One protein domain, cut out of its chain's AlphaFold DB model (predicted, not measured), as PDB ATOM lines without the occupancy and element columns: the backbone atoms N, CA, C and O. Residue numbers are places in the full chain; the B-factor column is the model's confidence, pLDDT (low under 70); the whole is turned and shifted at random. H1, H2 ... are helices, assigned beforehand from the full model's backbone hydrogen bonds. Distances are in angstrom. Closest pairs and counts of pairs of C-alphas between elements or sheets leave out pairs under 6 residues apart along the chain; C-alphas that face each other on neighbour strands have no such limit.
ATOM      1  N   LYS A  58     291.141 152.910 141.924       59.75
ATOM      2  CA  LYS A  58     292.083 153.335 140.874       59.75
ATOM      3  C   LYS A  58     291.460 154.378 139.941       59.75
ATOM      4  O   LYS A  58     292.069 155.404 139.662       59.75
ATOM      5  N   ARG A  59     290.213 154.159 139.507       64.81
ATOM      6  CA  ARG A  59     289.464 155.120 138.676       64.81
ATOM      7  C   ARG A  59     289.188 156.430 139.412       64.81
ATOM      8  O   ARG A  59     289.281 157.493 138.807       64.81
ATOM      9  N   ARG A  60     288.878 156.367 140.710       67.38
ATOM     10  CA  ARG A  60     288.644 157.557 141.537       67.38
ATOM     11  C   ARG A  60     289.924 158.369 141.751       67.38
ATOM     12  O   ARG A  60     289.862 159.585 141.620       67.38
ATOM     13  N   SER A  61     291.063 157.713 141.996       68.38
ATOM     14  CA  SER A  61     292.377 158.372 142.087       68.38
ATOM     15  C   SER A  61     292.698 159.124 140.803       68.38
ATOM     16  O   SER A  61     292.935 160.323 140.850       68.38
ATOM     17  N   MET A  62     292.558 158.466 139.645       66.94
ATOM     18  CA  MET A  62     292.801 159.102 138.343       66.94
ATOM     19  C   MET A  62     291.905 160.327 138.111       66.94
ATOM     20  O   MET A  62     292.348 161.319 137.543       66.94
ATOM     21  N   LYS A  63     290.651 160.300 138.578       69.75
ATOM     22  CA  LYS A  63     289.744 161.451 138.466       69.75
ATOM     23  C   LYS A  63     290.157 162.615 139.377       69.75
ATOM     24  O   LYS A  63     290.035 163.763 138.970       69.75
ATOM     25  N   ILE A  64     290.661 162.324 140.578       69.12
ATOM     26  CA  ILE A  64     291.201 163.326 141.514       69.12
ATOM     27  C   ILE A  64     292.512 163.925 140.978       69.12
ATOM     28  O   ILE A  64     292.732 165.130 141.070       69.12
ATOM     29  N   GLU A  65     293.369 163.099 140.382       68.38
ATOM     30  CA  GLU A  65     294.597 163.543 139.715       68.38
ATOM     31  C   GLU A  65     294.297 164.379 138.465       68.38
ATOM     32  O   GLU A  65     295.031 165.313 138.166       68.38
ATOM     33  N   ALA A  66     293.203 164.102 137.755       72.94
ATOM     34  CA  ALA A  66     292.771 164.924 136.628       72.94
ATOM     35  C   ALA A  66     292.132 166.259 137.069       72.94
ATOM     36  O   ALA A  66     292.274 167.269 136.377       72.94
ATOM     37  N   ASP A  67     291.438 166.290 138.213       77.56
ATOM     38  CA  ASP A  67     290.764 167.485 138.730       77.56
ATOM     39  C   ASP A  67     291.699 168.370 139.569       77.56
ATOM     40  O   ASP A  67     291.864 168.188 140.777       77.56
ATOM     41  N   ARG A  68     292.256 169.405 138.933       75.75
ATOM     42  CA  ARG A  68     293.140 170.389 139.584       75.75
ATOM     43  C   ARG A  68     292.486 171.184 140.718       75.75
ATOM     44  O   ARG A  68     293.207 171.741 141.542       75.75
ATOM     45  N   LYS A  69     291.152 171.282 140.760       79.81
ATOM     46  CA  LYS A  69     290.421 172.023 141.803       79.81
ATOM     47  C   LYS A  69     290.063 171.146 143.002       79.81
ATOM     48  O   LYS A  69     289.568 171.663 144.002       79.81
ATOM     49  N   HIS A  70     290.311 169.839 142.933       74.25
ATOM     50  CA  HIS A  70     289.963 168.930 144.012       74.25
ATOM     51  C   HIS A  70     290.795 169.231 145.280       74.25
ATOM     52  O   HIS A  70     292.017 169.372 145.199       74.25
ATOM     53  N   PRO A  71     290.188 169.255 146.484       69.56
ATOM     54  CA  PRO A  71     290.862 169.651 147.731       69.56
ATOM     55  C   PRO A  71     292.043 168.753 148.136       69.56
ATOM     56  O   PRO A  71     292.865 169.138 148.962       69.56
ATOM     57  N   VAL A  72     292.133 167.551 147.562       69.31
ATOM     58  CA  VAL A  72     293.212 166.575 147.811       69.31
ATOM     59  C   VAL A  72     294.172 166.455 146.612       69.31
ATOM     60  O   VAL A  72     295.176 165.759 146.712       69.31
ATOM     61  N   HIS A  73     293.920 167.165 145.501       76.75
ATOM     62  CA  HIS A  73     294.689 167.059 144.250       76.75
ATOM     63  C   HIS A  73     296.205 167.226 144.457       76.75
ATOM     64  O   HIS A  73     297.006 166.422 143.983       76.75
ATOM     65  N   GLN A  74     296.598 168.243 145.230       69.62
ATOM     66  CA  GLN A  74     298.007 168.553 145.500       69.62
ATOM     67  C   GLN A  74     298.734 167.463 146.302       69.62
ATOM     68  O   GLN A  74     299.958 167.381 146.249       69.62
ATOM     69  N   LEU A  75     297.997 166.636 147.050       73.00
ATOM     70  CA  LEU A  75     298.553 165.482 147.754       73.00
ATOM     71  C   LEU A  75     298.633 164.260 146.827       73.00
ATOM     72  O   LEU A  75     299.576 163.488 146.912       73.00
ATOM     73  N   SER A  76     297.665 164.080 145.927       67.19
ATOM     74  CA  SER A  76     297.588 162.907 145.042       67.19
ATOM     75  C   SER A  76     298.569 162.918 143.867       67.19
ATOM     76  O   SER A  76     298.755 161.887 143.232       67.19
ATOM     77  N   VAL A  77     299.204 164.054 143.568       73.44
ATOM     78  CA  VAL A  77     300.117 164.197 142.424       73.44
ATOM     79  C   VAL A  77     301.557 164.390 142.911       73.44
ATOM     80  O   VAL A  77     301.816 165.083 143.900       73.44
ATOM     81  N   LYS A  78     302.517 163.767 142.216       79.56
ATOM     82  CA  LYS A  78     303.945 163.994 142.467       79.56
ATOM     83  C   LYS A  78     304.346 165.404 142.040       79.56
ATOM     84  O   LYS A  78     303.885 165.920 141.026       79.56
ATOM     85  N   LEU A  79     305.243 166.020 142.806       80.94
ATOM     86  CA  LEU A  79     305.843 167.303 142.448       80.94
ATOM     87  C   LEU A  79     306.552 167.210 141.085       80.94
ATOM     88  O   LEU A  79     306.933 166.108 140.685       80.94
ATOM     89  N   PRO A  80     306.819 168.341 140.403       82.12
ATOM     90  CA  PRO A  80     307.463 168.350 139.084       82.12
ATOM     91  C   PRO A  80     308.768 167.542 139.003       82.12
ATOM     92  O   PRO A  80     309.087 166.995 137.956       82.12
ATOM     93  N   SER A  81     309.485 167.397 140.121       81.12
ATOM     94  CA  SER A  81     310.694 166.572 140.225       81.12
ATOM     95  C   SER A  81     310.457 165.056 140.162       81.12
ATOM     96  O   SER A  81     311.425 164.304 140.169       81.12
ATOM     97  N   GLN A  82     309.204 164.590 140.175       77.00
ATOM     98  CA  GLN A  82     308.776 163.181 140.158       77.00
ATOM     99  C   GLN A  82     309.306 162.298 141.304       77.00
ATOM    100  O   GLN A  82     309.070 161.089 141.333       77.00
ATOM    101  N   ARG A  83     309.974 162.892 142.299       80.25
ATOM    102  CA  ARG A  83     310.580 162.163 143.424       80.25
ATOM    103  C   ARG A  83     309.661 162.003 144.630       80.25
ATOM    104  O   ARG A  83     309.850 161.078 145.405       80.25
ATOM    105  N   ARG A  84     308.696 162.906 144.818       82.69
ATOM    106  CA  ARG A  84     307.838 162.936 146.014       82.69
ATOM    107  C   ARG A  84     306.468 163.547 145.733       82.69
ATOM    108  O   ARG A  84     306.341 164.386 144.843       82.69
ATOM    109  N   TYR A  85     305.479 163.160 146.524       81.69
ATOM    110  CA  TYR A  85     304.140 163.739 146.592       81.69
ATOM    111  C   TYR A  85     304.123 165.022 147.434       81.69
ATOM    112  O   TYR A  85     304.959 165.204 148.327       81.69
ATOM    113  N   GLY A  86     303.168 165.916 147.160       76.50
ATOM    114  CA  GLY A  86     302.934 167.099 147.988       76.50
ATOM    115  C   GLY A  86     302.505 166.721 149.410       76.50
ATOM    116  O   GLY A  86     301.839 165.712 149.611       76.50
ATOM    117  N   SER A  87     302.882 167.519 150.412       76.12
ATOM    118  CA  SER A  87     302.533 167.285 151.822       76.12
ATOM    119  C   SER A  87     301.874 168.513 152.445       76.12
ATOM    120  O   SER A  87     302.370 169.622 152.267       76.12
ATOM    121  N   ILE A  88     300.818 168.311 153.235       72.12
ATOM    122  CA  ILE A  88     300.123 169.378 153.973       72.12
ATOM    123  C   ILE A  88     300.437 169.269 155.470       72.12
ATOM    124  O   ILE A  88     300.470 168.173 156.038       72.12
ATOM    125  N   THR A  89     300.661 170.413 156.117       74.81
ATOM    126  CA  THR A  89     300.848 170.517 157.568       74.81
ATOM    127  C   THR A  89     299.500 170.709 158.266       74.81
ATOM    128  O   THR A  89     298.617 171.418 157.790       74.81
ATOM    129  N   PHE A  90     299.320 170.062 159.418       75.12
ATOM    130  CA  PHE A  90     298.080 170.126 160.195       75.12
ATOM    131  C   PHE A  90     298.374 170.625 161.607       75.12
ATOM    132  O   PHE A  90     299.332 170.177 162.232       75.12
ATOM    133  N   ARG A  91     297.515 171.512 162.129       79.00
ATOM    134  CA  ARG A  91     297.654 172.083 163.484       79.00
ATOM    135  C   ARG A  91     297.340 171.083 164.601       79.00
ATOM    136  O   ARG A  91     297.877 171.196 165.692       79.00
ATOM    137  N   THR A  92     296.474 170.105 164.336       80.75
ATOM    138  CA  THR A  92     296.042 169.112 165.333       80.75
ATOM    139  C   THR A  92     296.726 167.772 165.103       80.75
ATOM    140  O   THR A  92     296.742 167.287 163.966       80.75
ATOM    141  N   THR A  93     297.155 167.113 166.178       77.75
ATOM    142  CA  THR A  93     297.698 165.744 166.147       77.75
ATOM    143  C   THR A  93     296.707 164.745 165.547       77.75
ATOM    144  O   THR A  93     297.105 163.926 164.728       77.75
ATOM    145  N   ARG A  94     295.403 164.881 165.834       78.75
ATOM    146  CA  ARG A  94     294.339 164.030 165.261       78.75
ATOM    147  C   ARG A  94     294.349 164.013 163.726       78.75
ATOM    148  O   ARG A  94     294.383 162.942 163.135       78.75
ATOM    149  N   ARG A  95     294.309 165.181 163.067       69.94
ATOM    150  CA  ARG A  95     294.383 165.254 161.590       69.94
ATOM    151  C   ARG A  95     295.769 164.899 161.069       69.94
ATOM    152  O   ARG A  95     295.869 164.315 159.995       69.94
ATOM    153  N   ARG A  96     296.826 165.226 161.822       73.38
ATOM    154  CA  ARG A  96     298.196 164.860 161.459       73.38
ATOM    155  C   ARG A  96     298.318 163.345 161.327       73.38
ATOM    156  O   ARG A  96     298.761 162.919 160.274       73.38
ATOM    157  N   HIS A  97     297.833 162.575 162.299       75.88
ATOM    158  CA  HIS A  97     297.851 161.104 162.314       75.88
ATOM    159  C   HIS A  97     296.633 160.453 161.640       75.88
ATOM    160  O   HIS A  97     296.196 159.364 162.011       75.88
ATOM    161  N   SER A  98     296.012 161.158 160.694       67.62
ATOM    162  CA  SER A  98     294.971 160.561 159.862       67.62
ATOM    163  C   SER A  98     295.596 159.829 158.673       67.62
ATOM    164  O   SER A  98     296.731 160.099 158.278       67.62
ATOM    165  N   PHE A  99     294.834 158.909 158.087       69.50
ATOM    166  CA  PHE A  99     295.318 157.991 157.059       69.50
ATOM    167  C   PHE A  99     295.973 158.691 155.856       69.50
ATOM    168  O   PHE A  99     297.077 158.324 155.466       69.50
ATOM    169  N   SER A 100     295.333 159.712 155.271       68.88
ATOM    170  CA  SER A 100     295.828 160.314 154.021       68.88
ATOM    171  C   SER A 100     297.177 161.037 154.186       68.88
ATOM    172  O   SER A 100     298.077 160.781 153.389       68.88
ATOM    173  N   PRO A 101     297.390 161.892 155.207       73.81
ATOM    174  CA  PRO A 101     298.696 162.505 155.450       73.81
ATOM    175  C   PRO A 101     299.794 161.509 155.845       73.81
ATOM    176  O   PRO A 101     300.945 161.719 155.464       73.81
ATOM    177  N   ASP A 102     299.469 160.457 156.605       75.31
ATOM    178  CA  ASP A 102     300.436 159.408 156.967       75.31
ATOM    179  C   ASP A 102     300.858 158.575 155.753       75.31
ATOM    180  O   ASP A 102     302.051 158.361 155.550       75.31
ATOM    181  N   ALA A 103     299.912 158.179 154.896       72.50
ATOM    182  CA  ALA A 103     300.203 157.433 153.674       72.50
ATOM    183  C   ALA A 103     301.126 158.216 152.724       72.50
ATOM    184  O   ALA A 103     302.093 157.665 152.208       72.50
ATOM    185  N   ILE A 104     300.882 159.519 152.547       74.31
ATOM    186  CA  ILE A 104     301.740 160.411 151.749       74.31
ATOM    187  C   ILE A 104     303.158 160.486 152.319       74.31
ATOM    188  O   ILE A 104     304.132 160.434 151.570       74.31
ATOM    189  N   ARG A 105     303.292 160.614 153.647       80.88
ATOM    190  CA  ARG A 105     304.607 160.623 154.300       80.88
ATOM    191  C   ARG A 105     305.333 159.309 154.076       80.88
ATOM    192  O   ARG A 105     306.498 159.341 153.702       80.88
ATOM    193  N   LEU A 106     304.639 158.185 154.246       76.06
ATOM    194  CA  LEU A 106     305.209 156.868 154.000       76.06
ATOM    195  C   LEU A 106     305.724 156.766 152.563       76.06
ATOM    196  O   LEU A 106     306.911 156.537 152.387       76.06
ATOM    197  N   LEU A 107     304.882 157.063 151.568       75.44
ATOM    198  CA  LEU A 107     305.247 157.050 150.144       75.44
ATOM    199  C   LEU A 107     306.430 157.973 149.812       75.44
ATOM    200  O   LEU A 107     307.231 157.660 148.937       75.44
ATOM    201  N   ASN A 108     306.558 159.103 150.508       77.62
ATOM    202  CA  ASN A 108     307.684 160.022 150.338       77.62
ATOM    203  C   ASN A 108     308.987 159.511 150.967       77.62
ATOM    204  O   ASN A 108     310.064 159.902 150.521       77.62
ATOM    205  N   HIS A 109     308.896 158.667 151.994       73.44
ATOM    206  CA  HIS A 109     310.038 158.001 152.617       73.44
ATOM    207  C   HIS A 109     310.381 156.660 151.958       73.44
ATOM    208  O   HIS A 109     311.499 156.187 152.130       73.44
ATOM    209  N   SER A 110     309.461 156.064 151.190       65.50
ATOM    210  CA  SER A 110     309.678 154.775 150.522       65.50
ATOM    211  C   SER A 110     310.683 154.821 149.370       65.50
ATOM    212  O   SER A 110     311.118 153.756 148.958       65.50
ATOM    213  N   GLY A 111     311.068 156.006 148.871       57.56
ATOM    214  CA  GLY A 111     311.943 156.135 147.697       57.56
ATOM    215  C   GLY A 111     311.375 155.450 146.436       57.56
ATOM    216  O   GLY A 111     310.309 154.840 146.500       57.56
ATOM    217  N   PRO A 112     311.997 155.617 145.256       51.84
ATOM    218  CA  PRO A 112     311.727 154.741 144.115       51.84
ATOM    219  C   PRO A 112     312.152 153.294 144.394       51.84
ATOM    220  O   PRO A 112     313.159 153.106 145.113       51.84
TER     221      PRO A 112
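AT A GLANCE: This is residues 58 to 112 of the 112 residues of an uncharacterized protein of Pangasianodon hypophthalmus (UniProt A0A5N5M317). Two longer helices, H1 and H4, stand separate from each other with the short helix H2 between them, and a long unnamed stretch runs from H2 to a second short helix, H3, at the end of the longest axis away from H1. That stretch, residues 77 to 92, loops out and back by way of Ser 81 and then runs on to H3, from which the chain turns tightly into H4; contacts between the helices are few. The printed part has 55 residues with four named helices, in the order H1, H2, H3, H4, and no named strand; the class is all helix. It is only just compact, close to loose, with a radius of gyration of the C-alphas of 11.6 A, and its C-alphas span 30 by 25 by 19 A.

HOW THE PARTS SIT: H1, residues 58 to 66, touches H2, residues 73 to 76; their closest C-alphas are those of Glu 65 and His 73, 5.7 A apart. H2 is close to but not clearly touching H4, residues 99 to 109, and the closest C-alphas of the two, those of Leu 75 and Ile 104, are 7.2 A apart. H3, residues 93 to 96, is also close to but not clearly touching H4, with the C-alphas of Arg 96 and Asp 102 closest at 7.4 A. H1 is apart from both H3 and H4, and H2 is apart from H3. In H1 and H4 every O i to N i+4 pair is within hydrogen-bond range. H2 and H3, four residues each, are too short for such a pair, and in each the one O i to N i+3 pair is within range.

IN THESE COORDINATES: H1 begins at C-alpha 58, at (292.083, 153.335, 140.874), and measures 12.4 A from first to last C-alpha. H2 measures 5.1 A and H3 4.8 A; C-alpha 93, where H3 begins, is at (297.698, 165.744, 166.147). H4, the longest helix with 11 residues, measures 15.4 A and ends at C-alpha 109, at (310.038, 158.001, 152.617).

THE WHOLE: The two C-alphas farthest apart are those of Arg 59 and Arg 91, at 31.1 A. The C-alphas of Lys 58 and Pro 112, the chain's last residue, are 20.0 A apart. The printed part has no cut. The link from H1 to H2 is short, with 6 residues; that from H2 to H3 is long, with 16; that from H3 to H4 is tight, with 2. The mean pLDDT of the printed part is 73.3, and 19 residues are under 70, among them residues 58 to 65, 98 to 100 and 110 to 112.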